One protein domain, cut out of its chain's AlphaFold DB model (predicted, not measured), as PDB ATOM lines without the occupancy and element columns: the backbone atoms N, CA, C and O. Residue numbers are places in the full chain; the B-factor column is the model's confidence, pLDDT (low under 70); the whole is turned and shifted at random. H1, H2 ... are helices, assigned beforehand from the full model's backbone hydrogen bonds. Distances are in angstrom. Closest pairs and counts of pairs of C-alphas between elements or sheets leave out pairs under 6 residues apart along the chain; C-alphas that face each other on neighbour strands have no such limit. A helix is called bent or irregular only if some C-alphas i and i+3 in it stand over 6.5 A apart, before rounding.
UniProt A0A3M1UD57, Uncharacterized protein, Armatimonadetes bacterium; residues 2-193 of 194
ATOM      1  N   TYR A   2      -8.159 -34.108 -25.597       91.50
ATOM      2  CA  TYR A   2      -8.600 -35.510 -25.594       91.50
ATOM      3  C   TYR A   2     -10.028 -35.737 -26.133       91.50
ATOM      4  O   TYR A   2     -10.184 -36.336 -27.190       91.50
ATOM      5  N   ARG A   3     -11.058 -35.160 -25.491       93.38
ATOM      6  CA  ARG A   3     -12.466 -35.300 -25.927       93.38
ATOM      7  C   ARG A   3     -12.717 -34.847 -27.370       93.38
ATOM      8  O   ARG A   3     -13.494 -35.471 -28.074       93.38
ATOM      9  N   GLY A   4     -12.046 -33.779 -27.808       94.00
ATOM     10  CA  GLY A   4     -12.144 -33.302 -29.192       94.00
ATOM     11  C   GLY A   4     -11.531 -34.287 -30.189       94.00
ATOM     12  O   GLY A   4     -12.105 -34.517 -31.243       94.00
ATOM     13  N   GLY A   5     -10.408 -34.917 -29.830       95.38
ATOM     14  CA  GLY A   5      -9.807 -35.981 -30.632       95.38
ATOM     15  C   GLY A   5     -10.713 -37.205 -30.762       95.38
ATOM     16  O   GLY A   5     -10.824 -37.741 -31.859       95.38
ATOM     17  N   LEU A   6     -11.393 -37.610 -29.683       96.31
ATOM     18  CA  LEU A   6     -12.366 -38.709 -29.725       96.31
ATOM     19  C   LEU A   6     -13.576 -38.373 -30.599       96.31
ATOM     20  O   LEU A   6     -13.913 -39.143 -31.486       96.31
ATOM     21  N   ALA A   7     -14.164 -37.188 -30.419       96.62
ATOM     22  CA  ALA A   7     -15.307 -36.760 -31.224       96.62
ATOM     23  C   ALA A   7     -14.984 -36.745 -32.728       96.62
ATOM     24  O   ALA A   7     -15.813 -37.123 -33.547       96.62
ATOM     25  N   VAL A   8     -13.765 -36.333 -33.088       96.19
ATOM     26  CA  VAL A   8     -13.295 -36.369 -34.476       96.19
ATOM     27  C   VAL A   8     -13.055 -37.798 -34.958       96.19
ATOM     28  O   VAL A   8     -13.378 -38.096 -36.099       96.19
ATOM     29  N   LEU A   9     -12.504 -38.677 -34.115       96.06
ATOM     30  CA  LEU A   9     -12.289 -40.089 -34.446       96.06
ATOM     31  C   LEU A   9     -13.609 -40.817 -34.751       96.06
ATOM     32  O   LEU A   9     -13.675 -41.589 -35.712       96.06
ATOM     33  N   ASP A  10     -14.650 -40.521 -33.971       95.75
ATOM     34  CA  ASP A  10     -15.990 -41.100 -34.107       95.75
ATOM     35  C   ASP A  10     -16.740 -40.595 -35.352       95.75
ATOM     36  O   ASP A  10     -17.667 -41.253 -35.830       95.75
ATOM     37  N   ASP A  11     -16.323 -39.466 -35.932       96.31
ATOM     38  CA  ASP A  11     -16.866 -38.968 -37.194       96.31
ATOM     39  C   ASP A  11     -16.336 -39.791 -38.380       96.31
ATOM     40  O   ASP A  11     -15.343 -39.452 -39.028       96.31
ATOM     41  N   THR A  12     -17.019 -40.893 -38.692       94.62
ATOM     42  CA  THR A  12     -16.671 -41.782 -39.813       94.62
ATOM     43  C   THR A  12     -16.773 -41.114 -41.185       94.62
ATOM     44  O   THR A  12     -16.222 -41.644 -42.150       94.62
ATOM     45  N   ALA A  13     -17.482 -39.983 -41.301       96.06
ATOM     46  CA  ALA A  13     -17.588 -39.241 -42.555       96.06
ATOM     47  C   ALA A  13     -16.354 -38.359 -42.812       96.06
ATOM     48  O   ALA A  13     -16.120 -37.949 -43.950       96.06
ATOM     49  N   ASN A  14     -15.548 -38.094 -41.782       95.50
ATOM     50  CA  ASN A  14     -14.331 -37.309 -41.891       95.50
ATOM     51  C   ASN A  14     -13.146 -38.186 -42.353       95.50
ATOM     52  O   ASN A  14     -12.650 -39.015 -41.582       95.50
ATOM     53  N   PRO A  15     -12.617 -37.990 -43.576       94.06
ATOM     54  CA  PRO A  15     -11.475 -38.766 -44.065       94.06
ATOM     55  C   PRO A  15     -10.189 -38.500 -43.264       94.06
ATOM     56  O   PRO A  15      -9.303 -39.351 -43.208       94.06
ATOM     57  N   GLU A  16     -10.108 -37.351 -42.589       95.75
ATOM     58  CA  GLU A  16      -8.950 -36.900 -41.815       95.75
ATOM     59  C   GLU A  16      -9.045 -37.250 -40.323       95.75
ATOM     60  O   GLU A  16      -8.183 -36.852 -39.529       95.75
ATOM     61  N   ARG A  17     -10.070 -38.013 -39.921       96.38
ATOM     62  CA  ARG A  17     -10.369 -38.305 -38.514       96.38
ATOM     63  C   ARG A  17      -9.181 -38.856 -37.728       96.38
ATOM     64  O   ARG A  17      -8.910 -38.409 -36.615       96.38
ATOM     65  N   PHE A  18      -8.401 -39.758 -38.326       97.50
ATOM     66  CA  PHE A  18      -7.219 -40.332 -37.678       97.50
ATOM     67  C   PHE A  18      -6.095 -39.309 -37.503       97.50
ATOM     68  O   PHE A  18      -5.505 -39.221 -36.427       97.50
ATOM     69  N   ALA A  19      -5.796 -38.514 -38.532       97.06
ATOM     70  CA  ALA A  19      -4.728 -37.519 -38.472       97.06
ATOM     71  C   ALA A  19      -5.062 -36.398 -37.476       97.06
ATOM     72  O   ALA A  19      -4.220 -36.002 -36.667       97.06
ATOM     73  N   GLN A  20      -6.313 -35.938 -37.470       97.12
ATOM     74  CA  GLN A  20      -6.798 -34.906 -36.553       97.12
ATOM     75  C   GLN A  20      -6.876 -35.406 -35.100       97.12
ATOM     76  O   GLN A  20      -6.454 -34.698 -34.174       97.12
ATOM     77  N   CYS A  21      -7.335 -36.643 -34.884       97.50
ATOM     78  CA  CYS A  21      -7.284 -37.272 -33.566       97.50
ATOM     79  C   CYS A  21      -5.830 -37.430 -33.090       97.50
ATOM     80  O   CYS A  21      -5.493 -37.018 -31.978       97.50
ATOM     81  N   ALA A  22      -4.927 -37.908 -33.952       96.88
ATOM     82  CA  ALA A  22      -3.508 -38.053 -33.632       96.88
ATOM     83  C   ALA A  22      -2.834 -36.715 -33.294       96.88
ATOM     84  O   ALA A  22      -2.038 -36.641 -32.354       96.88
ATOM     85  N   HIS A  23      -3.186 -35.635 -33.998       96.00
ATOM     86  CA  HIS A  23      -2.756 -34.281 -33.653       96.00
ATOM     87  C   HIS A  23      -3.203 -33.881 -32.244       96.00
ATOM     88  O   HIS A  23      -2.393 -33.350 -31.479       96.00
ATOM     89  N   SER A  24      -4.456 -34.179 -31.892       95.88
ATOM     90  CA  SER A  24      -5.016 -33.901 -30.568       95.88
ATOM     91  C   SER A  24      -4.328 -34.710 -29.464       95.88
ATOM     92  O   SER A  24      -4.048 -34.160 -28.398       95.88
ATOM     93  N   MET A  25      -4.005 -35.985 -29.716       96.00
ATOM     94  CA  MET A  25      -3.263 -36.832 -28.771       96.00
ATOM     95  C   MET A  25      -1.817 -36.370 -28.604       96.00
ATOM     96  O   MET A  25      -1.325 -36.283 -27.483       96.00
ATOM     97  N   ARG A  26      -1.139 -35.997 -29.694       93.69
ATOM     98  CA  ARG A  26       0.215 -35.430 -29.631       93.69
ATOM     99  C   ARG A  26       0.239 -34.141 -28.811       93.69
ATOM    100  O   ARG A  26       1.153 -33.959 -28.013       93.69
ATOM    101  N   GLU A  27      -0.747 -33.265 -28.998       91.12
ATOM    102  CA  GLU A  27      -0.850 -32.031 -28.216       91.12
ATOM    103  C   GLU A  27      -1.113 -32.335 -26.735       91.12
ATOM    104  O   GLU A  27      -0.433 -31.785 -25.875       91.12
ATOM    105  N   LEU A  28      -2.009 -33.285 -26.424       90.31
ATOM    106  CA  LEU A  28      -2.226 -33.757 -25.050       90.31
ATOM    107  C   LEU A  28      -0.913 -34.240 -24.415       90.31
ATOM    108  O   LEU A  28      -0.582 -33.846 -23.300       90.31
ATOM    109  N   MET A  29      -0.156 -35.064 -25.138       89.06
ATOM    110  CA  MET A  29       1.138 -35.573 -24.692       89.06
ATOM    111  C   MET A  29       2.162 -34.447 -24.483       89.06
ATOM    112  O   MET A  29       2.909 -34.462 -23.509       89.06
ATOM    113  N   GLU A  30       2.212 -33.460 -25.377       84.25
ATOM    114  CA  GLU A  30       3.124 -32.317 -25.265       84.25
ATOM    115  C   GLU A  30       2.798 -31.423 -24.067       84.25
ATOM    116  O   GLU A  30       3.712 -30.943 -23.397       84.25
ATOM    117  N   LYS A  31       1.508 -31.235 -23.794       82.62
ATOM    118  CA  LYS A  31       0.999 -30.356 -22.742       82.62
ATOM    119  C   LYS A  31       0.928 -31.008 -21.373       82.62
ATOM    120  O   LYS A  31       0.805 -30.300 -20.382       82.62
ATOM    121  N   LEU A  32       1.063 -32.330 -21.295       78.19
ATOM    122  CA  LEU A  32       1.000 -33.071 -20.039       78.19
ATOM    123  C   LEU A  32       1.902 -32.488 -18.930       78.19
ATOM    124  O   LEU A  32       1.403 -32.323 -17.824       78.19
ATOM    125  N   PRO A  33       3.170 -32.096 -19.178       71.31
ATOM    126  CA  PRO A  33       4.013 -31.530 -18.125       71.31
ATOM    127  C   PRO A  33       3.527 -30.162 -17.601       71.31
ATOM    128  O   PRO A  33       3.760 -29.855 -16.434       71.31
ATOM    129  N   GLU A  34       2.816 -29.369 -18.415       69.25
ATOM    130  CA  GLU A  34       2.239 -28.076 -17.995       69.25
ATOM    131  C   GLU A  34       1.145 -28.267 -16.934       69.25
ATOM    132  O   GLU A  34       1.025 -27.446 -16.033       69.25
ATOM    133  N   PHE A  35       0.398 -29.376 -16.982       67.19
ATOM    134  CA  PHE A  35      -0.618 -29.709 -15.971       67.19
ATOM    135  C   PHE A  35      -0.027 -30.139 -14.621       67.19
ATOM    136  O   PHE A  35      -0.745 -30.167 -13.627       67.19
ATOM    137  N   PHE A  36       1.265 -30.471 -14.580       63.62
ATOM    138  CA  PHE A  36       1.961 -30.911 -13.371       63.62
ATOM    139  C   PHE A  36       2.995 -29.893 -12.888       63.62
ATOM    140  O   PHE A  36       3.928 -30.293 -12.195       63.62
ATOM    141  N   ASP A  37       2.888 -28.615 -13.275       56.81
ATOM    142  CA  ASP A  37       3.856 -27.553 -12.948       56.81
ATOM    143  C   ASP A  37       5.314 -27.963 -13.234       56.81
ATOM    144  O   ASP A  37       6.239 -27.719 -12.448       56.81
ATOM    145  N   VAL A  38       5.529 -28.664 -14.352       55.97
ATOM    146  CA  VAL A  38       6.866 -28.991 -14.853       55.97
ATOM    147  C   VAL A  38       7.242 -27.930 -15.893       55.97
ATOM    148  O   VAL A  38       6.533 -27.784 -16.889       55.97
ATOM    149  N   PRO A  39       8.346 -27.178 -15.717       48.22
ATOM    150  CA  PRO A  39       8.723 -26.128 -16.659       48.22
ATOM    151  C   PRO A  39       8.981 -26.690 -18.066       48.22
ATOM    152  O   PRO A  39       9.910 -27.474 -18.250       48.22
ATOM    153  N   THR A  40       8.213 -26.256 -19.071       51.75
ATOM    154  CA  THR A  40       8.399 -26.633 -20.485       51.75
ATOM    155  C   THR A  40       8.884 -25.448 -21.329       51.75
ATOM    156  O   THR A  40       8.453 -24.308 -21.163       51.75
ATOM    157  N   LYS A  41       9.804 -25.694 -22.274       47.03
ATOM    158  CA  LYS A  41      10.177 -24.738 -23.342       47.03
ATOM    159  C   LYS A  41      10.109 -25.438 -24.706       47.03
ATOM    160  O   LYS A  41      10.814 -26.424 -24.915       47.03
ATOM    161  N   ALA A  42       9.304 -24.926 -25.644       43.84
ATOM    162  CA  ALA A  42       9.057 -25.537 -26.962       43.84
ATOM    163  C   ALA A  42       9.490 -24.640 -28.148       43.84
ATOM    164  O   ALA A  42       9.261 -23.436 -28.085       43.84
ATOM    165  N   GLN A  43      10.061 -25.220 -29.230       38.06
ATOM    166  CA  GLN A  43       9.986 -24.715 -30.627       38.06
ATOM    167  C   GLN A  43      10.549 -25.687 -31.705       38.06
ATOM    168  O   GLN A  43      11.401 -26.530 -31.411       38.06
ATOM    169  N   LYS A  44      10.031 -25.552 -32.951       41.97
ATOM    170  CA  LYS A  44      10.121 -26.464 -34.127       41.97
ATOM    171  C   LYS A  44      11.459 -26.498 -34.885       41.97
ATOM    172  O   LYS A  44      11.743 -27.503 -35.524       41.97
ATOM    173  N   GLU A  45      12.308 -25.487 -34.758       48.78
ATOM    174  CA  GLU A  45      13.748 -25.620 -34.984       48.78
ATOM    175  C   GLU A  45      14.416 -25.290 -33.666       48.78
ATOM    176  O   GLU A  45      14.432 -24.148 -33.210       48.78
ATOM    177  N   SER A  46      14.896 -26.321 -32.985       59.16
ATOM    178  CA  SER A  46      15.527 -26.090 -31.701       59.16
ATOM    179  C   SER A  46      16.966 -25.654 -31.945       59.16
ATOM    180  O   SER A  46      17.716 -26.346 -32.636       59.16
ATOM    181  N   LEU A  47      17.385 -24.562 -31.299       63.53
ATOM    182  CA  LEU A  47      18.803 -24.230 -31.107       63.53
ATOM    183  C   LEU A  47      19.603 -25.487 -30.721       63.53
ATOM    184  O   LEU A  47      20.708 -25.699 -31.194       63.53
ATOM    185  N   LYS A  48      18.985 -26.389 -29.948       67.69
ATOM    186  CA  LYS A  48      19.512 -27.707 -29.587       67.69
ATOM    187  C   LYS A  48      19.839 -28.618 -30.779       67.69
ATOM    188  O   LYS A  48      20.864 -29.288 -30.738       67.69
ATOM    189  N   GLY A  49      19.007 -28.663 -31.815       71.62
ATOM    190  CA  GLY A  49      19.293 -29.412 -33.043       71.62
ATOM    191  C   GLY A  49      20.532 -28.873 -33.753       71.62
ATOM    192  O   GLY A  49      21.430 -29.641 -34.084       71.62
ATOM    193  N   LYS A  50      20.634 -27.544 -33.876       80.56
ATOM    194  CA  LYS A  50      21.814 -26.887 -34.455       80.56
ATOM    195  C   LYS A  50      23.071 -27.040 -33.604       80.56
ATOM    196  O   LYS A  50      24.146 -27.257 -34.145       80.56
ATOM    197  N   VAL A  51      22.946 -27.011 -32.281       85.56
ATOM    198  CA  VAL A  51      24.076 -27.264 -31.378       85.56
ATOM    199  C   VAL A  51      24.582 -28.705 -31.511       85.56
ATOM    200  O   VAL A  51      25.791 -28.902 -31.558       85.56
ATOM    201  N   ARG A  52      23.688 -29.696 -31.646       82.38
ATOM    202  CA  ARG A  52      24.072 -31.106 -31.854       82.38
ATOM    203  C   ARG A  52      24.774 -31.344 -33.188       82.38
ATOM    204  O   ARG A  52      25.763 -32.060 -33.225       82.38
ATOM    205  N   GLU A  53      24.308 -30.706 -34.259       86.69
ATOM    206  CA  GLU A  53      24.961 -30.769 -35.575       86.69
ATOM    207  C   GLU A  53      26.440 -30.340 -35.489       86.69
ATOM    208  O   GLU A  53      27.329 -30.995 -36.039       86.69
ATOM    209  N   ILE A  54      26.715 -29.272 -34.733       91.19
ATOM    210  CA  ILE A  54      28.077 -28.764 -34.522       91.19
ATOM    211  C   ILE A  54      28.855 -29.649 -33.532       91.19
ATOM    212  O   ILE A  54      30.049 -29.863 -33.732       91.19
ATOM    213  N   GLU A  55      28.212 -30.201 -32.498       91.38
ATOM    214  CA  GLU A  55      28.832 -31.154 -31.560       91.38
ATOM    215  C   GLU A  55      29.337 -32.414 -32.280       91.38
ATOM    216  O   GLU A  55      30.464 -32.862 -32.044       91.38
ATOM    217  N   ASP A  56      28.539 -32.950 -33.206       89.94
ATOM    218  CA  ASP A  56      28.905 -34.106 -34.023       89.94
ATOM    219  C   ASP A  56      30.092 -33.783 -34.932       89.94
ATOM    220  O   ASP A  56      31.054 -34.555 -35.013       89.94
ATOM    221  N   ALA A  57      30.060 -32.624 -35.597       93.50
ATOM    222  CA  ALA A  57      31.173 -32.158 -36.416       93.50
ATOM    223  C   ALA A  57      32.454 -31.996 -35.579       93.50
ATOM    224  O   ALA A  57      33.514 -32.492 -35.964       93.50
ATOM    225  N   HIS A  58      32.353 -31.383 -34.398       93.88
ATOM    226  CA  HIS A  58      33.469 -31.189 -33.468       93.88
ATOM    227  C   HIS A  58      34.043 -32.519 -32.964       93.88
ATOM    228  O   HIS A  58      35.261 -32.705 -32.930       93.88
ATOM    229  N   SER A  59      33.180 -33.485 -32.648       92.06
ATOM    230  CA  SER A  59      33.584 -34.833 -32.230       92.06
ATOM    231  C   SER A  59      34.335 -35.574 -33.338       92.06
ATOM    232  O   SER A  59      35.361 -36.206 -33.072       92.06
ATOM    233  N   ARG A  60      33.896 -35.442 -34.597       94.31
ATOM    234  CA  ARG A  60      34.629 -35.988 -35.752       94.31
ATOM    235  C   ARG A  60      35.990 -35.328 -35.921       94.31
ATOM    236  O   ARG A  60      36.958 -36.037 -36.183       94.31
ATOM    237  N   VAL A  61      36.093 -34.009 -35.750       93.50
ATOM    238  CA  VAL A  61      37.394 -33.320 -35.806       93.50
ATOM    239  C   VAL A  61      38.322 -33.880 -34.731       93.50
ATOM    240  O   VAL A  61      39.436 -34.277 -35.059       93.50
ATOM    241  N   ARG A  62      37.853 -34.008 -33.483       93.62
ATOM    242  CA  ARG A  62      38.635 -34.590 -32.378       93.62
ATOM    243  C   ARG A  62      39.109 -36.016 -32.653       93.62
ATOM    244  O   ARG A  62      40.213 -36.359 -32.252       93.62
ATOM    245  N   GLY A  63      38.288 -36.832 -33.313       90.75
ATOM    246  CA  GLY A  63      38.627 -38.221 -33.625       90.75
ATOM    247  C   GLY A  63      39.612 -38.397 -34.784       90.75
ATOM    248  O   GLY A  63      40.293 -39.414 -34.836       90.75
ATOM    249  N   ASN A  64      39.696 -37.429 -35.705       92.50
ATOM    250  CA  ASN A  64      40.434 -37.596 -36.965       92.50
ATOM    251  C   ASN A  64      41.640 -36.659 -37.126       92.50
ATOM    252  O   ASN A  64      42.506 -36.905 -37.964       92.50
ATOM    253  N   THR A  65      41.713 -35.567 -36.362       93.44
ATOM    254  CA  THR A  65      42.825 -34.617 -36.466       93.44
ATOM    255  C   THR A  65      44.060 -35.084 -35.698       93.44
ATOM    256  O   THR A  65      43.966 -35.612 -34.595       93.44
ATOM    257  N   ARG A  66      45.249 -34.792 -36.237       93.81
ATOM    258  CA  ARG A  66      46.528 -34.956 -35.517       93.81
ATOM    259  C   ARG A  66      46.751 -33.879 -34.448       93.81
ATOM    260  O   ARG A  66      47.679 -33.984 -33.652       93.81
ATOM    261  N   CYS A  67      45.919 -32.838 -34.454       94.25
ATOM    262  CA  CYS A  67      46.018 -31.693 -33.553       94.25
ATOM    263  C   CYS A  67      45.238 -31.883 -32.242       94.25
ATOM    264  O   CYS A  67      45.100 -30.936 -31.472       94.25
ATOM    265  N   PHE A  68      44.695 -33.072 -31.986       94.88
ATOM    266  CA  PHE A  68      44.011 -33.405 -30.744       94.88
ATOM    267  C   PHE A  68      44.465 -34.778 -30.264       94.88
ATOM    268  O   PHE A  68      44.519 -35.729 -31.040       94.88
ATOM    269  N   SER A  69      44.729 -34.901 -28.968       92.88
ATOM    270  CA  SER A  69      44.860 -36.198 -28.310       92.88
ATOM    271  C   SER A  69      44.120 -36.206 -26.974       92.88
ATOM    272  O   SER A  69      44.002 -35.167 -26.321       92.88
ATOM    273  N   PRO A  70      43.629 -37.372 -26.518       87.00
ATOM    274  CA  PRO A  70      42.961 -37.476 -25.221       87.00
ATOM    275  C   PRO A  70      43.846 -37.062 -24.039       87.00
ATOM    276  O   PRO A  70      43.335 -36.554 -23.046       87.00
ATOM    277  N   THR A  71      45.161 -37.271 -24.146       88.81
ATOM    278  CA  THR A  71      46.139 -36.991 -23.089       88.81
ATOM    279  C   THR A  71      46.582 -35.533 -23.065       88.81
ATOM    280  O   THR A  71      46.628 -34.934 -21.995       88.81
ATOM    281  N   ASN A  72      46.867 -34.938 -24.229       88.62
ATOM    282  CA  ASN A  72      47.443 -33.590 -24.313       88.62
ATOM    283  C   ASN A  72      46.439 -32.518 -24.776       88.62
ATOM    284  O   ASN A  72      46.795 -31.344 -24.885       88.62
ATOM    285  N   GLY A  73      45.190 -32.898 -25.057       92.00
ATOM    286  CA  GLY A  73      44.167 -31.999 -25.589       92.00
ATOM    287  C   GLY A  73      44.523 -31.478 -26.982       92.00
ATOM    288  O   GLY A  73      45.120 -32.190 -27.786       92.00
ATOM    289  N   TRP A  74      44.149 -30.233 -27.282       95.00
ATOM    290  CA  TRP A  74      44.486 -29.582 -28.552       95.00
ATOM    291  C   TRP A  74      45.959 -29.163 -28.586       95.00
ATOM    292  O   TRP A  74      46.388 -28.386 -27.729       95.00
ATOM    293  N   HIS A  75      46.716 -29.642 -29.575       91.94
ATOM    294  CA  HIS A  75      48.149 -29.408 -29.780       91.94
ATOM    295  C   HIS A  75      48.537 -29.425 -31.271       91.94
ATOM    296  O   HIS A  75      47.676 -29.503 -32.135       91.94
ATOM    297  N   GLY A  76      49.836 -29.362 -31.582       90.88
ATOM    298  CA  GLY A  76      50.330 -29.320 -32.962       90.88
ATOM    299  C   GLY A  76      50.371 -27.906 -33.538       90.88
ATOM    300  O   GLY A  76      50.489 -26.939 -32.781       90.88
ATOM    301  N   ASP A  77      50.290 -27.816 -34.866       93.12
ATOM    302  CA  ASP A  77      50.403 -26.576 -35.644       93.12
ATOM    303  C   ASP A  77      49.096 -25.767 -35.607       93.12
ATOM    304  O   ASP A  77      48.357 -25.638 -36.582       93.12
ATOM    305  N   ILE A  78      48.759 -25.308 -34.404       93.38
ATOM    306  CA  ILE A  78      47.634 -24.422 -34.122       93.38
ATOM    307  C   ILE A  78      48.129 -23.282 -33.239       93.38
ATOM    308  O   ILE A  78      48.806 -23.506 -32.226       93.38
ATOM    309  N   ASP A  79      47.763 -22.055 -33.596       95.25
ATOM    310  CA  ASP A  79      48.111 -20.896 -32.789       95.25
ATOM    311  C   ASP A  79      47.381 -20.902 -31.428       95.25
ATOM    312  O   ASP A  79      46.469 -21.694 -31.142       95.25
ATOM    313  N   ILE A  80      47.803 -19.998 -30.545       91.81
ATOM    314  CA  ILE A  80      47.246 -19.894 -29.196       91.81
ATOM    315  C   ILE A  80      45.767 -19.471 -29.183       91.81
ATOM    316  O   ILE A  80      45.032 -19.842 -28.263       91.81
ATOM    317  N   HIS A  81      45.307 -18.716 -30.178       96.06
ATOM    318  CA  HIS A  81      43.936 -18.217 -30.259       96.06
ATOM    319  C   HIS A  81      42.977 -19.324 -30.702       96.06
ATOM    320  O   HIS A  81      41.967 -19.559 -30.030       96.06
ATOM    321  N   LEU A  82      43.332 -20.062 -31.753       94.50
ATOM    322  CA  LEU A  82      42.601 -21.224 -32.239       94.50
ATOM    323  C   LEU A  82      42.541 -22.316 -31.169       94.50
ATOM    324  O   LEU A  82      41.466 -22.848 -30.885       94.50
ATOM    325  N   ARG A  83      43.655 -22.580 -30.478       95.19
ATOM    326  CA  ARG A  83      43.668 -23.516 -29.345       95.19
ATOM    327  C   ARG A  83      42.694 -23.100 -28.244       95.19
ATOM    328  O   ARG A  83      41.927 -23.927 -27.753       95.19
ATOM    329  N   ARG A  84      42.692 -21.820 -27.852       95.50
ATOM    330  CA  ARG A  84      41.759 -21.293 -26.838       95.50
ATOM    331  C   ARG A  84      40.302 -21.418 -27.280       95.50
ATOM    332  O   ARG A  84      39.451 -21.727 -26.445       95.50
ATOM    333  N   TYR A  85      40.015 -21.186 -28.558       95.56
ATOM    334  CA  TYR A  85      38.680 -21.360 -29.128       95.56
ATOM    335  C   TYR A  85      38.211 -22.819 -29.042       95.56
ATOM    336  O   TYR A  85      37.142 -23.086 -28.495       95.56
ATOM    337  N   LEU A  86      39.041 -23.770 -29.474       95.69
ATOM    338  CA  LEU A  86      38.716 -25.201 -29.460       95.69
ATOM    339  C   LEU A  86      38.506 -25.743 -28.036       95.69
ATOM    340  O   LEU A  86      37.542 -26.462 -27.781       95.69
ATOM    341  N   VAL A  87      39.331 -25.311 -27.076       95.19
ATOM    342  CA  VAL A  87      39.138 -25.639 -25.650       95.19
ATOM    343  C   VAL A  87      37.824 -25.062 -25.108       95.19
ATOM    344  O   VAL A  87      37.159 -25.694 -24.284       95.19
ATOM    345  N   ARG A  88      37.421 -23.860 -25.541       95.62
ATOM    346  CA  ARG A  88      36.119 -23.286 -25.164       95.62
ATOM    347  C   ARG A  88      34.958 -24.073 -25.767       95.62
ATOM    348  O   ARG A  88      33.984 -24.281 -25.050       95.62
ATOM    349  N   LEU A  89      35.074 -24.551 -27.006       94.88
ATOM    350  CA  LEU A  89      34.076 -25.439 -27.611       94.88
ATOM    351  C   LEU A  89      33.955 -26.766 -26.858       94.88
ATOM    352  O   LEU A  89      32.841 -27.180 -26.555       94.88
ATOM    353  N   ASP A  90      35.067 -27.386 -26.456       93.56
ATOM    354  CA  ASP A  90      35.021 -28.600 -25.626       93.56
ATOM    355  C   ASP A  90      34.267 -28.369 -24.316       93.56
ATOM    356  O   ASP A  90      33.425 -29.174 -23.916       93.56
ATOM    357  N   ARG A  91      34.558 -27.252 -23.640       93.19
ATOM    358  CA  ARG A  91      33.857 -26.875 -22.407       93.19
ATOM    359  C   ARG A  91      32.385 -26.613 -22.664       93.19
ATOM    360  O   ARG A  91      31.562 -27.044 -21.865       93.19
ATOM    361  N   PHE A  92      32.066 -25.935 -23.762       91.44
ATOM    362  CA  PHE A  92      30.697 -25.655 -24.157       91.44
ATOM    363  C   PHE A  92      29.916 -26.944 -24.414       91.44
ATOM    364  O   PHE A  92      28.862 -27.104 -23.818       91.44
ATOM    365  N   PHE A  93      30.431 -27.891 -25.202       89.94
ATOM    366  CA  PHE A  93      29.730 -29.153 -25.464       89.94
ATOM    367  C   PHE A  93      29.663 -30.051 -24.228       89.94
ATOM    368  O   PHE A  93      28.624 -30.647 -23.956       89.94
ATOM    369  N   LYS A  94      30.707 -30.070 -23.389       86.88
ATOM    370  CA  LYS A  94      30.654 -30.756 -22.088       86.88
ATOM    371  C   LYS A  94      29.584 -30.153 -21.171       86.88
ATOM    372  O   LYS A  94      28.837 -30.885 -20.519       86.88
ATOM    373  N   TRP A  95      29.492 -28.824 -21.119       83.06
ATOM    374  CA  TRP A  95      28.440 -28.112 -20.393       83.06
ATOM    375  C   TRP A  95      27.063 -28.399 -20.998       83.06
ATOM    376  O   TRP A  95      26.143 -28.771 -20.279       83.06
ATOM    377  N   PHE A  96      26.932 -28.325 -22.319       79.06
ATOM    378  CA  PHE A  96      25.688 -28.558 -23.037       79.06
ATOM    379  C   PHE A  96      25.166 -29.973 -22.788       79.06
ATOM    380  O   PHE A  96      24.023 -30.140 -22.382       79.06
ATOM    381  N   THR A  97      26.011 -30.992 -22.905       71.31
ATOM    382  CA  THR A  97      25.627 -32.386 -22.652       71.31
ATOM    383  C   THR A  97      25.279 -32.645 -21.183       71.31
ATOM    384  O   THR A  97      24.353 -33.403 -20.905       71.31
ATOM    385  N   SER A  98      25.923 -31.951 -20.237       65.38
ATOM    386  CA  SER A  98      25.562 -32.035 -18.810       65.38
ATOM    387  C   SER A  98      24.319 -31.223 -18.416       65.38
ATOM    388  O   SER A  98      23.684 -31.559 -17.422       65.38
ATOM    389  N   HIS A  99      23.936 -30.193 -19.180       56.88
ATOM    390  CA  HIS A  99      22.841 -29.268 -18.831       56.88
ATOM    391  C   HIS A  99      21.610 -29.356 -19.760       56.88
ATOM    392  O   HIS A  99      20.544 -28.842 -19.418       56.88
ATOM    393  N   HIS A 100      21.702 -30.045 -20.905       56.28
ATOM    394  CA  HIS A 100      20.592 -30.323 -21.832       56.28
ATOM    395  C   HIS A 100      20.063 -31.788 -21.924       56.28
ATOM    396  O   HIS A 100      19.502 -32.140 -22.977       56.28
ATOM    397  N   PRO A 101      20.076 -32.635 -20.868       54.22
ATOM    398  CA  PRO A 101      19.311 -33.900 -20.843       54.22
ATOM    399  C   PRO A 101      17.769 -33.729 -20.697       54.22
ATOM    400  O   PRO A 101      16.984 -34.665 -20.854       54.22
ATOM    401  N   ARG A 102      17.302 -32.480 -20.601       56.09
ATOM    402  CA  ARG A 102      15.989 -32.072 -20.085       56.09
ATOM    403  C   ARG A 102      14.689 -32.669 -20.628       56.09
ATOM    404  O   ARG A 102      13.835 -32.928 -19.810       56.09
ATOM    405  N   ARG A 103      14.466 -32.937 -21.923       54.31
ATOM    406  CA  ARG A 103      13.119 -33.415 -22.353       54.31
ATOM    407  C   ARG A 103      12.795 -34.818 -21.824       54.31
ATOM    408  O   ARG A 103      11.642 -35.144 -21.571       54.31
ATOM    409  N   ARG A 104      13.835 -35.635 -21.641       54.84
ATOM    410  CA  ARG A 104      13.731 -36.947 -21.003       54.84
ATOM    411  C   ARG A 104      13.571 -36.808 -19.488       54.84
ATOM    412  O   ARG A 104      12.788 -37.557 -18.926       54.84
ATOM    413  N   ASP A 105      14.242 -35.843 -18.861       61.28
ATOM    414  CA  ASP A 105      14.143 -35.589 -17.415       61.28
ATOM    415  C   ASP A 105      12.832 -34.889 -17.016       61.28
ATOM    416  O   ASP A 105      12.274 -35.179 -15.965       61.28
ATOM    417  N   GLU A 106      12.307 -34.002 -17.861       61.53
ATOM    418  CA  GLU A 106      10.991 -33.359 -17.757       61.53
ATOM    419  C   GLU A 106       9.899 -34.415 -17.886       61.53
ATOM    420  O   GLU A 106       9.002 -34.471 -17.052       61.53
ATOM    421  N   LEU A 107      10.018 -35.306 -18.876       65.94
ATOM    422  CA  LEU A 107       9.134 -36.458 -18.998       65.94
ATOM    423  C   LEU A 107       9.282 -37.394 -17.797       65.94
ATOM    424  O   LEU A 107       8.281 -37.829 -17.253       65.94
ATOM    425  N   HIS A 108      10.501 -37.682 -17.345       67.81
ATOM    426  CA  HIS A 108      10.731 -38.497 -16.154       67.81
ATOM    427  C   HIS A 108      10.081 -37.875 -14.913       67.81
ATOM    428  O   HIS A 108       9.432 -38.577 -14.149       67.81
ATOM    429  N   SER A 109      10.205 -36.559 -14.741       67.12
ATOM    430  CA  SER A 109       9.618 -35.813 -13.625       67.12
ATOM    431  C   SER A 109       8.094 -35.759 -13.718       67.12
ATOM    432  O   SER A 109       7.421 -35.965 -12.715       67.12
ATOM    433  N   ALA A 110       7.543 -35.549 -14.917       68.69
ATOM    434  CA  ALA A 110       6.105 -35.601 -15.159       68.69
ATOM    435  C   ALA A 110       5.551 -37.008 -14.891       68.69
ATOM    436  O   ALA A 110       4.561 -37.146 -14.186       68.69
ATOM    437  N   LEU A 111       6.225 -38.057 -15.378       72.06
ATOM    438  CA  LEU A 111       5.847 -39.454 -15.148       72.06
ATOM    439  C   LEU A 111       5.982 -39.869 -13.679       72.06
ATOM    440  O   LEU A 111       5.157 -40.639 -13.204       72.06
ATOM    441  N   ALA A 112       6.986 -39.363 -12.960       70.31
ATOM    442  CA  ALA A 112       7.146 -39.604 -11.528       70.31
ATOM    443  C   ALA A 112       6.078 -38.877 -10.693       70.31
ATOM    444  O   ALA A 112       5.600 -39.431  -9.710       70.31
ATOM    445  N   ARG A 113       5.680 -37.658 -11.089       69.44
ATOM    446  CA  ARG A 113       4.556 -36.938 -10.464       69.44
ATOM    447  C   ARG A 113       3.219 -37.632 -10.717       69.44
ATOM    448  O   ARG A 113       2.415 -37.726  -9.801       69.44
ATOM    449  N   LEU A 114       3.021 -38.138 -11.932       70.44
ATOM    450  CA  LEU A 114       1.859 -38.933 -12.327       70.44
ATOM    451  C   LEU A 114       1.716 -40.198 -11.454       70.44
ATOM    452  O   LEU A 114       0.666 -40.428 -10.863       70.44
ATOM    453  N   ASP A 115       2.794 -40.967 -11.277       68.19
ATOM    454  CA  ASP A 115       2.788 -42.224 -10.509       68.19
ATOM    455  C   ASP A 115       2.336 -42.074  -9.038       68.19
ATOM    456  O   ASP A 115       1.999 -43.068  -8.408       68.19
ATOM    457  N   GLY A 116       2.333 -40.854  -8.475       56.41
ATOM    458  CA  GLY A 116       1.777 -40.505  -7.155       56.41
ATOM    459  C   GLY A 116       2.392 -41.207  -5.939       56.41
ATOM    460  O   GLY A 116       2.098 -40.846  -4.805       56.41
ATOM    461  N   SER A 117       3.295 -42.164  -6.151       61.06
ATOM    462  CA  SER A 117       3.927 -42.985  -5.119       61.06
ATOM    463  C   SER A 117       4.968 -42.230  -4.282       61.06
ATOM    464  O   SER A 117       5.454 -42.754  -3.280       61.06
ATOM    465  N   GLY A 118       5.368 -41.022  -4.704       54.22
ATOM    466  CA  GLY A 118       6.399 -40.203  -4.051       54.22
ATOM    467  C   GLY A 118       7.804 -40.827  -4.047       54.22
ATOM    468  O   GLY A 118       8.754 -40.212  -3.561       54.22
ATOM    469  N   ARG A 119       7.966 -42.038  -4.597       54.31
ATOM    470  CA  ARG A 119       9.217 -42.797  -4.626       54.31
ATOM    471  C   ARG A 119       9.809 -42.753  -6.028       54.31
ATOM    472  O   ARG A 119       9.126 -42.978  -7.022       54.31
ATOM    473  N   ALA A 120      11.108 -42.483  -6.114       58.19
ATOM    474  CA  ALA A 120      11.812 -42.550  -7.385       58.19
ATOM    475  C   ALA A 120      11.770 -43.990  -7.925       58.19
ATOM    476  O   ALA A 120      12.249 -44.919  -7.271       58.19
ATOM    477  N   LEU A 121      11.212 -44.174  -9.124       61.00
ATOM    478  CA  LEU A 121      11.242 -45.461  -9.814       61.00
ATOM    479  C   LEU A 121      12.698 -45.914 -10.033       61.00
ATOM    480  O   LEU A 121      13.545 -45.096 -10.406       61.00
ATOM    481  N   PRO A 122      13.005 -47.217  -9.891       67.31
ATOM    482  CA  PRO A 122      14.293 -47.765 -10.296       67.31
ATOM    483  C   PRO A 122      14.634 -47.381 -11.746       67.31
ATOM    484  O   PRO A 122      13.804 -47.512 -12.648       67.31
ATOM    485  N   SER A 123      15.878 -46.947 -11.985       62.69
ATOM    486  CA  SER A 123      16.363 -46.432 -13.283       62.69
ATOM    487  C   SER A 123      15.999 -47.286 -14.524       62.69
ATOM    488  O   SER A 123      15.627 -46.714 -15.561       62.69
ATOM    489  N   PRO A 124      16.018 -48.637 -14.462       65.62
ATOM    490  CA  PRO A 124      15.568 -49.469 -15.580       65.62
ATOM    491  C   PRO A 124      14.078 -49.292 -15.914       65.62
ATOM    492  O   PRO A 124      13.726 -49.150 -17.086       65.62
ATOM    493  N   LEU A 125      13.205 -49.228 -14.903       66.12
ATOM    494  CA  LEU A 125      11.754 -49.066 -15.078       66.12
ATOM    495  C   LEU A 125      11.402 -47.664 -15.586       66.12
ATOM    496  O   LEU A 125      10.612 -47.512 -16.519       66.12
ATOM    497  N   ALA A 126      12.065 -46.642 -15.048       67.25
ATOM    498  CA  ALA A 126      11.988 -45.272 -15.545       67.25
ATOM    499  C   ALA A 126      12.335 -45.169 -17.042       67.25
ATOM    500  O   ALA A 126      11.632 -44.526 -17.825       67.25
ATOM    501  N   SER A 127      13.403 -45.850 -17.462       70.12
ATOM    502  CA  SER A 127      13.836 -45.863 -18.861       70.12
ATOM    503  C   SER A 127      12.848 -46.587 -19.779       70.12
ATOM    504  O   SER A 127      12.638 -46.134 -20.906       70.12
ATOM    505  N   LEU A 128      12.210 -47.661 -19.307       77.00
ATOM    506  CA  LEU A 128      11.146 -48.351 -20.046       77.00
ATOM    507  C   LEU A 128       9.906 -47.468 -20.223       77.00
ATOM    508  O   LEU A 128       9.324 -47.456 -21.309       77.00
ATOM    509  N   ASN A 129       9.539 -46.684 -19.207       79.06
ATOM    510  CA  ASN A 129       8.415 -45.749 -19.287       79.06
ATOM    511  C   ASN A 129       8.652 -44.659 -20.339       79.06
ATOM    512  O   ASN A 129       7.775 -44.404 -21.164       79.06
ATOM    513  N   VAL A 130       9.855 -44.077 -20.367       77.06
ATOM    514  CA  VAL A 130      10.259 -43.108 -21.402       77.06
ATOM    515  C   VAL A 130      10.183 -43.736 -22.796       77.06
ATOM    516  O   VAL A 130       9.585 -43.156 -23.696       77.06
ATOM    517  N   GLN A 131      10.711 -44.949 -22.982       79.00
ATOM    518  CA  GLN A 131      10.644 -45.636 -24.278       79.00
ATOM    519  C   GLN A 131       9.205 -45.972 -24.694       79.00
ATOM    520  O   GLN A 131       8.857 -45.927 -25.873       79.00
ATOM    521  N   ALA A 132       8.352 -46.354 -23.742       84.69
ATOM    522  CA  ALA A 132       6.940 -46.620 -24.000       84.69
ATOM    523  C   ALA A 132       6.174 -45.344 -24.378       84.69
ATOM    524  O   ALA A 132       5.240 -45.424 -25.176       84.69
ATOM    525  N   TRP A 133       6.564 -44.198 -23.822       87.19
ATOM    526  CA  TRP A 133       6.034 -42.886 -24.174       87.19
ATOM    527  C   TRP A 133       6.486 -42.432 -25.565       87.19
ATOM    528  O   TRP A 133       5.647 -42.075 -26.392       87.19
ATOM    529  N   ASP A 134       7.790 -42.505 -25.849       82.44
ATOM    530  CA  ASP A 134       8.354 -42.114 -27.145       82.44
ATOM    531  C   ASP A 134       7.724 -42.921 -28.287       82.44
ATOM    532  O   ASP A 134       7.272 -42.334 -29.266       82.44
ATOM    533  N   ARG A 135       7.553 -44.241 -28.118       89.25
ATOM    534  CA  ARG A 135       6.876 -45.091 -29.116       89.25
ATOM    535  C   ARG A 135       5.455 -44.623 -29.446       89.25
ATOM    536  O   ARG A 135       5.082 -44.589 -30.615       89.25
ATOM    537  N   LYS A 136       4.671 -44.240 -28.432       93.25
ATOM    538  CA  LYS A 136       3.309 -43.713 -28.628       93.25
ATOM    539  C   LYS A 136       3.342 -42.368 -29.343       93.25
ATOM    540  O   LYS A 136       2.601 -42.163 -30.300       93.25
ATOM    541  N   ARG A 137       4.229 -41.465 -28.911       89.25
ATOM    542  CA  ARG A 137       4.381 -40.140 -29.524       89.25
ATOM    543  C   ARG A 137       4.742 -40.271 -30.999       89.25
ATOM    544  O   ARG A 137       4.139 -39.597 -31.827       89.25
ATOM    545  N   ASP A 138       5.696 -41.137 -31.320       90.50
ATOM    546  CA  ASP A 138       6.190 -41.325 -32.681       90.50
ATOM    547  C   ASP A 138       5.109 -41.935 -33.590       90.50
ATOM    548  O   ASP A 138       4.988 -41.532 -34.752       90.50
ATOM    549  N   TYR A 139       4.263 -42.830 -33.056       95.94
ATOM    550  CA  TYR A 139       3.068 -43.311 -33.753       95.94
ATOM    551  C   TYR A 139       2.117 -42.157 -34.100       95.94
ATOM    552  O   TYR A 139       1.875 -41.901 -35.283       95.94
ATOM    553  N   PHE A 140       1.633 -41.412 -33.097       96.06
ATOM    554  CA  PHE A 140       0.678 -40.320 -33.322       96.06
ATOM    555  C   PHE A 140       1.267 -39.214 -34.200       96.06
ATOM    556  O   PHE A 140       0.584 -38.696 -35.076       96.06
ATOM    557  N   GLN A 141       2.549 -38.889 -34.046       93.62
ATOM    558  CA  GLN A 141       3.227 -37.923 -34.907       93.62
ATOM    559  C   GLN A 141       3.270 -38.385 -36.370       93.62
ATOM    560  O   GLN A 141       3.088 -37.574 -37.277       93.62
ATOM    561  N   SER A 142       3.504 -39.675 -36.616       92.50
ATOM    562  CA  SER A 142       3.552 -40.217 -37.977       92.50
ATOM    563  C   SER A 142       2.179 -40.209 -38.647       92.50
ATOM    564  O   SER A 142       2.088 -39.840 -39.818       92.50
ATOM    565  N   VAL A 143       1.121 -40.557 -37.905       96.00
ATOM    566  CA  VAL A 143      -0.265 -40.522 -38.404       96.00
ATOM    567  C   VAL A 143      -0.732 -39.084 -38.642       96.00
ATOM    568  O   VAL A 143      -1.245 -38.779 -39.713       96.00
ATOM    569  N   ALA A 144      -0.470 -38.179 -37.695       95.06
ATOM    570  CA  ALA A 144      -0.807 -36.758 -37.791       95.06
ATOM    571  C   ALA A 144      -0.205 -36.078 -39.034       95.06
ATOM    572  O   ALA A 144      -0.816 -35.202 -39.629       95.06
ATOM    573  N   HIS A 145       0.992 -36.495 -39.449       92.69
ATOM    574  CA  HIS A 145       1.678 -35.944 -40.620       92.69
ATOM    575  C   HIS A 145       1.511 -36.780 -41.898       92.69
ATOM    576  O   HIS A 145       2.308 -36.615 -42.822       92.69
ATOM    577  N   HIS A 146       0.538 -37.696 -41.946       92.50
ATOM    578  CA  HIS A 146       0.271 -38.580 -43.094       92.50
ATOM    579  C   HIS A 146       1.469 -39.434 -43.543       92.50
ATOM    580  O   HIS A 146       1.498 -39.953 -44.655       92.50
ATOM    581  N   ARG A 147       2.474 -39.621 -42.678       90.19
ATOM    582  CA  ARG A 147       3.649 -40.470 -42.957       90.19
ATOM    583  C   ARG A 147       3.348 -41.948 -42.746       90.19
ATOM    584  O   ARG A 147       4.141 -42.803 -43.127       90.19
ATOM    585  N   ARG A 148       2.222 -42.237 -42.095       91.00
ATOM    586  CA  ARG A 148       1.721 -43.574 -41.819       91.00
ATOM    587  C   ARG A 148       0.211 -43.586 -42.019       91.00
ATOM    588  O   ARG A 148      -0.493 -42.825 -41.362       91.00
ATOM    589  N   ALA A 149      -0.269 -44.480 -42.878       89.38
ATOM    590  CA  ALA A 149      -1.689 -44.791 -42.948       89.38
ATOM    591  C   ALA A 149      -2.100 -45.550 -41.678       89.38
ATOM    592  O   ALA A 149      -1.442 -46.521 -41.294       89.38
ATOM    593  N   ALA A 150      -3.166 -45.096 -41.026       89.88
ATOM    594  CA  ALA A 150      -3.762 -45.781 -39.890       89.88
ATOM    595  C   ALA A 150      -5.051 -46.474 -40.330       89.88
ATOM    596  O   ALA A 150      -5.812 -45.934 -41.132       89.88
ATOM    597  N   ASN A 151      -5.294 -47.663 -39.789       91.88
ATOM    598  CA  ASN A 151      -6.613 -48.283 -39.810       91.88
ATOM    599  C   ASN A 151      -7.230 -48.199 -38.411       91.88
ATOM    600  O   ASN A 151      -6.511 -48.018 -37.428       91.88
ATOM    601  N   GLU A 152      -8.550 -48.361 -38.336       93.38
ATOM    602  CA  GLU A 152      -9.316 -48.228 -37.093       93.38
ATOM    603  C   GLU A 152      -8.766 -49.118 -35.974       93.38
ATOM    604  O   GLU A 152      -8.448 -48.631 -34.895       93.38
ATOM    605  N   ALA A 153      -8.587 -50.413 -36.244       95.25
ATOM    606  CA  ALA A 153      -8.161 -51.373 -35.232       95.25
ATOM    607  C   ALA A 153      -6.784 -51.023 -34.650       95.25
ATOM    608  O   ALA A 153      -6.601 -51.041 -33.435       95.25
ATOM    609  N   GLU A 154      -5.822 -50.667 -35.502       95.31
ATOM    610  CA  GLU A 154      -4.505 -50.239 -35.041       95.31
ATOM    611  C   GLU A 154      -4.585 -48.918 -34.263       95.31
ATOM    612  O   GLU A 154      -3.964 -48.783 -33.207       95.31
ATOM    613  N   PHE A 155      -5.336 -47.942 -34.773       96.81
ATOM    614  CA  PHE A 155      -5.443 -46.634 -34.138       96.81
ATOM    615  C   PHE A 155      -6.029 -46.749 -32.729       96.81
ATOM    616  O   PHE A 155      -5.463 -46.200 -31.782       96.81
ATOM    617  N   GLN A 156      -7.097 -47.535 -32.578       95.81
ATOM    618  CA  GLN A 156      -7.731 -47.821 -31.293       95.81
ATOM    619  C   GLN A 156      -6.784 -48.551 -30.332       95.81
ATOM    620  O   GLN A 156      -6.758 -48.239 -29.143       95.81
ATOM    621  N   GLN A 157      -5.938 -49.465 -30.824       96.06
ATOM    622  CA  GLN A 157      -4.920 -50.112 -29.984       96.06
ATOM    623  C   GLN A 157      -3.905 -49.107 -29.428       96.06
ATOM    624  O   GLN A 157      -3.566 -49.167 -28.244       96.06
ATOM    625  N   TRP A 158      -3.419 -48.172 -30.248       96.88
ATOM    626  CA  TRP A 158      -2.472 -47.150 -29.793       96.88
ATOM    627  C   TRP A 158      -3.112 -46.107 -28.882       96.88
ATOM    628  O   TRP A 158      -2.475 -45.681 -27.913       96.88
ATOM    629  N   LEU A 159      -4.358 -45.725 -29.162       96.50
ATOM    630  CA  LEU A 159      -5.154 -44.854 -28.305       96.50
ATOM    631  C   LEU A 159      -5.376 -45.499 -26.934       96.50
ATOM    632  O   LEU A 159      -4.954 -44.930 -25.930       96.50
ATOM    633  N   GLY A 160      -5.880 -46.734 -26.898       94.75
ATOM    634  CA  GLY A 160      -6.051 -47.490 -25.657       94.75
ATOM    635  C   GLY A 160      -4.731 -47.718 -24.916       94.75
ATOM    636  O   GLY A 160      -4.677 -47.648 -23.689       94.75
ATOM    637  N   ALA A 161      -3.620 -47.919 -25.635       93.50
ATOM    638  CA  ALA A 161      -2.299 -48.016 -25.018       93.50
ATOM    639  C   ALA A 161      -1.847 -46.692 -24.379       93.50
ATOM    640  O   ALA A 161      -1.174 -46.724 -23.345       93.50
ATOM    641  N   LEU A 162      -2.159 -45.538 -24.982       92.94
ATOM    642  CA  LEU A 162      -1.897 -44.220 -24.396       92.94
ATOM    643  C   LEU A 162      -2.773 -43.981 -23.170       92.94
ATOM    644  O   LEU A 162      -2.247 -43.612 -22.123       92.94
ATOM    645  N   GLU A 163      -4.071 -44.234 -23.281       92.19
ATOM    646  CA  GLU A 163      -5.029 -44.077 -22.186       92.19
ATOM    647  C   GLU A 163      -4.650 -44.941 -20.992       92.19
ATOM    648  O   GLU A 163      -4.506 -44.426 -19.889       92.19
ATOM    649  N   ARG A 164      -4.374 -46.230 -21.213       89.00
ATOM    650  CA  ARG A 164      -3.937 -47.135 -20.148       89.00
ATOM    651  C   ARG A 164      -2.621 -46.692 -19.526       89.00
ATOM    652  O   ARG A 164      -2.482 -46.711 -18.312       89.00
ATOM    653  N   PHE A 165      -1.675 -46.225 -20.343       87.88
ATOM    654  CA  PHE A 165      -0.413 -45.690 -19.839       87.88
ATOM    655  C   PHE A 165      -0.616 -44.473 -18.922       87.88
ATOM    656  O   PHE A 165       0.108 -44.348 -17.933       87.88
ATOM    657  N   LEU A 166      -1.571 -43.594 -19.242       85.38
ATOM    658  CA  LEU A 166      -1.929 -42.449 -18.406       85.38
ATOM    659  C   LEU A 166      -2.689 -42.894 -17.150       85.38
ATOM    660  O   LEU A 166      -2.295 -42.513 -16.057       85.38
ATOM    661  N   LEU A 167      -3.716 -43.739 -17.286       82.12
ATOM    662  CA  LEU A 167      -4.539 -44.237 -16.177       82.12
ATOM    663  C   LEU A 167      -3.736 -45.035 -15.147       82.12
ATOM    664  O   LEU A 167      -3.941 -44.865 -13.950       82.12
ATOM    665  N   ASP A 168      -2.783 -45.860 -15.590       76.94
ATOM    666  CA  ASP A 168      -1.885 -46.598 -14.692       76.94
ATOM    667  C   ASP A 168      -1.019 -45.669 -13.822       76.94
ATOM    668  O   ASP A 168      -0.414 -46.129 -12.860       76.94
ATOM    669  N   ARG A 169      -0.939 -44.379 -14.170       75.19
ATOM    670  CA  ARG A 169      -0.136 -43.348 -13.501       75.19
ATOM    671  C   ARG A 169      -0.982 -42.120 -13.167       75.19
ATOM    672  O   ARG A 169      -0.473 -41.015 -13.165       75.19
ATOM    673  N   LEU A 170      -2.285 -42.259 -12.984       68.75
ATOM    674  CA  LEU A 170      -3.101 -41.213 -12.380       68.75
ATOM    675  C   LEU A 170      -3.497 -41.762 -11.018       68.75
ATOM    676  O   LEU A 170      -4.485 -42.479 -10.889       68.75
ATOM    677  N   VAL A 171      -2.645 -41.514 -10.022       60.16
ATOM    678  CA  VAL A 171      -2.968 -41.828  -8.631       60.16
ATOM    679  C   VAL A 171      -3.759 -40.658  -8.027       60.16
ATOM    680  O   VAL A 171      -3.400 -39.502  -8.264       60.16
ATOM    681  N   PRO A 172      -4.810 -40.955  -7.245       52.38
ATOM    682  CA  PRO A 172      -5.205 -42.295  -6.832       52.38
ATOM    683  C   PRO A 172      -6.166 -42.944  -7.833       52.38
ATOM    684  O   PRO A 172      -7.091 -42.304  -8.330       52.38
ATOM    685  N   ARG A 173      -5.998 -44.253  -8.065       48.84
ATOM    686  CA  ARG A 173      -7.097 -45.110  -8.526       48.84
ATOM    687  C   ARG A 173      -8.191 -45.069  -7.452       48.84
ATOM    688  O   ARG A 173      -8.214 -45.996  -6.675       48.84
ATOM    689  N   THR A 174      -9.017 -44.027  -7.333       41.41
ATOM    690  CA  THR A 174     -10.143 -43.987  -6.367       41.41
ATOM    691  C   THR A 174      -9.753 -44.533  -4.979       41.41
ATOM    692  O   THR A 174     -10.116 -45.646  -4.621       41.41
ATOM    693  N   PHE A 175      -8.898 -43.809  -4.260       41.59
ATOM    694  CA  PHE A 175      -8.315 -44.228  -2.974       41.59
ATOM    695  C   PHE A 175      -8.614 -43.169  -1.896       41.59
ATOM    696  O   PHE A 175      -7.782 -42.918  -1.032       41.59
ATOM    697  N   ASP A 176      -9.796 -42.544  -1.951       44.00
ATOM    698  CA  ASP A 176     -10.350 -41.872  -0.764       44.00
ATOM    699  C   ASP A 176     -10.783 -42.914   0.301       44.00
ATOM    700  O   ASP A 176     -10.895 -42.579   1.473       44.00
ATOM    701  N   ASP A 177     -10.883 -44.202  -0.068       50.91
ATOM    702  CA  ASP A 177     -11.400 -45.273   0.801       50.91
ATOM    703  C   ASP A 177     -10.345 -45.936   1.709       50.91
ATOM    704  O   ASP A 177     -10.693 -46.686   2.614       50.91
ATOM    705  N   PHE A 178      -9.040 -45.709   1.518       53.47
ATOM    706  CA  PHE A 178      -8.029 -46.433   2.315       53.47
ATOM    707  C   PHE A 178      -7.741 -45.783   3.661       53.47
ATOM    708  O   PHE A 178      -7.440 -46.492   4.611       53.47
ATOM    709  N   ALA A 179      -7.926 -44.465   3.771       58.50
ATOM    710  CA  ALA A 179      -7.972 -43.821   5.079       58.50
ATOM    711  C   ALA A 179      -9.200 -44.283   5.884       58.50
ATOM    712  O   ALA A 179      -9.126 -44.367   7.102       58.50
ATOM    713  N   GLU A 180     -10.307 -44.608   5.208       57.16
ATOM    714  CA  GLU A 180     -11.519 -45.137   5.838       57.16
ATOM    715  C   GLU A 180     -11.336 -46.603   6.266       57.16
ATOM    716  O   GLU A 180     -11.700 -46.963   7.379       57.16
ATOM    717  N   ILE A 181     -10.684 -47.431   5.441       59.19
ATOM    718  CA  ILE A 181     -10.331 -48.814   5.803       59.19
ATOM    719  C   ILE A 181      -9.322 -48.850   6.962       59.19
ATOM    720  O   ILE A 181      -9.519 -49.618   7.899       59.19
ATOM    721  N   ASP A 182      -8.277 -48.018   6.935       65.88
ATOM    722  CA  ASP A 182      -7.295 -47.951   8.027       65.88
ATOM    723  C   ASP A 182      -7.938 -47.420   9.324       65.88
ATOM    724  O   ASP A 182      -7.643 -47.924  10.406       65.88
ATOM    725  N   ALA A 183      -8.872 -46.464   9.228       73.38
ATOM    726  CA  ALA A 183      -9.626 -45.969  10.381       73.38
ATOM    727  C   ALA A 183     -10.567 -47.029  10.980       73.38
ATOM    728  O   ALA A 183     -10.651 -47.134  12.200       73.38
ATOM    729  N   LEU A 184     -11.230 -47.842  10.149       67.88
ATOM    730  CA  LEU A 184     -12.078 -48.947  10.614       67.88
ATOM    731  C   LEU A 184     -11.262 -50.055  11.301       67.88
ATOM    732  O   LEU A 184     -11.716 -50.623  12.291       67.88
ATOM    733  N   LEU A 185     -10.050 -50.335  10.814       69.38
ATOM    734  CA  LEU A 185      -9.143 -51.310  11.434       69.38
ATOM    735  C   LEU A 185      -8.582 -50.805  12.776       69.38
ATOM    736  O   LEU A 185      -8.477 -51.576  13.726       69.38
ATOM    737  N   GLU A 186      -8.278 -49.507  12.891       70.44
ATOM    738  CA  GLU A 186      -7.841 -48.902  14.160       70.44
ATOM    739  C   GLU A 186      -8.949 -48.803  15.226       70.44
ATOM    740  O   GLU A 186      -8.634 -48.666  16.412       70.44
ATOM    741  N   GLU A 187     -10.228 -48.811  14.838       65.94
ATOM    742  CA  GLU A 187     -11.357 -48.879  15.777       65.94
ATOM    743  C   GLU A 187     -11.561 -50.307  16.310       65.94
ATOM    744  O   GLU A 187     -11.704 -50.481  17.522       65.94
ATOM    745  N   GLU A 188     -11.462 -51.336  15.457       56.94
ATOM    746  CA  GLU A 188     -11.553 -52.747  15.878       56.94
ATOM    747  C   GLU A 188     -10.436 -53.157  16.853       56.94
ATOM    748  O   GLU A 188     -10.704 -53.846  17.841       56.94
ATOM    749  N   ASP A 189      -9.201 -52.695  16.638       61.03
ATOM    750  CA  ASP A 189      -8.073 -53.015  17.523       61.03
ATOM    751  C   ASP A 189      -8.204 -52.361  18.917       61.03
ATOM    752  O   ASP A 189      -7.708 -52.902  19.905       61.03
ATOM    753  N   LYS A 190      -8.908 -51.225  19.038       59.81
ATOM    754  CA  LYS A 190      -9.133 -50.543  20.331       59.81
ATOM    755  C   LYS A 190     -10.261 -51.173  21.144       59.81
ATOM    756  O   LYS A 190     -10.168 -51.217  22.372       59.81
ATOM    757  N   ASP A 191     -11.291 -51.678  20.473       58.12
ATOM    758  CA  ASP A 191     -12.408 -52.370  21.122       58.12
ATOM    759  C   ASP A 191     -12.043 -53.809  21.534       58.12
ATOM    760  O   ASP A 191     -12.645 -54.355  22.458       58.12
ATOM    761  N   ALA A 192     -11.029 -54.416  20.906       57.16
ATOM    762  CA  ALA A 192     -10.499 -55.731  21.279       57.16
ATOM    763  C   ALA A 192      -9.548 -55.711  22.500       57.16
ATOM    764  O   ALA A 192      -9.253 -56.772  23.057       57.16
ATOM    765  N   GLU A 193      -9.071 -54.533  22.921       52.69
ATOM    766  CA  GLU A 193      -8.159 -54.342  24.065       52.69
ATOM    767  C   GLU A 193      -8.838 -53.780  25.340       52.69
ATOM    768  O   GLU A 193      -8.152 -53.561  26.344       52.69
TER     769      GLU A 193
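This is residues 2 to 193 of the 194 residues of an uncharacterized protein of Armatimonadetes bacterium (UniProt A0A3M1UD57). A bundle of three helices, H2, H6 and H7, runs up and down, each against the one before it; H1 lies side by side with H2, and H5 crosses one end at H2 and H6. From H5 the model reaches out to a separate lobe of H3 and H4, loosely paired at a steep tilt, while residues 173 to 193, with H8, stick out as a free arm. The printed part has 192 residues with eight named helices, H1 to H8 in chain order, and no named strand: all helix. It is extended, with a radius of gyration of the C-alphas of 25.0 A, and flat, spanning 85 by 65 by 24 A.

Begin at H6, residues 123 to 144, the longest helix. With residues 137 to 144 alone it touches H2, residues 17 to 36, opposite ways at 37 degrees, only just a steep tilt; the closest C-alphas, of Ala 19 and Ala 144, are 4.1 A apart. H2 is irregular, C-alphas 30 and 33 being 7.2 A apart, and has a kink of 35 degrees near residue 30. H7, residues 152 to 167, forms a hairpin with H6, touching it at the C-alphas of Lys 136 and Leu 162, 6.7 A apart. H1, residues 2 to 10, forms a hairpin with H2 at a shallow tilt of 11 degrees; look at the closest C-alphas, of Gly 5 and Cys 21, 4.1 A apart. H5, residues 102 to 114, touches H2 about perpendicular at 82 degrees; the closest C-alphas, of Pro 33 and Ala 110, are 5.5 A apart. H4, residues 80 to 99, and H5 meet only through their link. H3, residues 47 to 64, is close to H4 but not clearly touching: the closest C-alphas, of Glu 55 and Phe 93, are 6.5 A apart. H8, residues 178 to 191, is apart from H7. Every O i to N i+4 pair is within hydrogen-bond range in H1, H3, H4, H5 and H7; H2 has 12 of 16, H6 17 of 18 and H8 9 of 10.

Find C-alpha 2, where H1 begins, at (-8.600, -35.510, -25.594). H6 runs 31.4 A from C-alpha 123 at (16.363, -46.432, -13.283); H2 measures 29.0 A, H4 28.1 A and H3 26.1 A. H8 ends at C-alpha 191, (-12.408, -52.370, 21.122).

The farthest C-alphas, of Asp 77 and Asp 191, are 88.5 A apart. The printed part has no cut. The link from H3 to H4 is long; within it, residues 68 to 69 pair antiparallel with 73 to 74. Mean pLDDT of the printed part is 79.7; 63 residues are under 70, among them 34 to 48, 98 to 110 and 170 to 182.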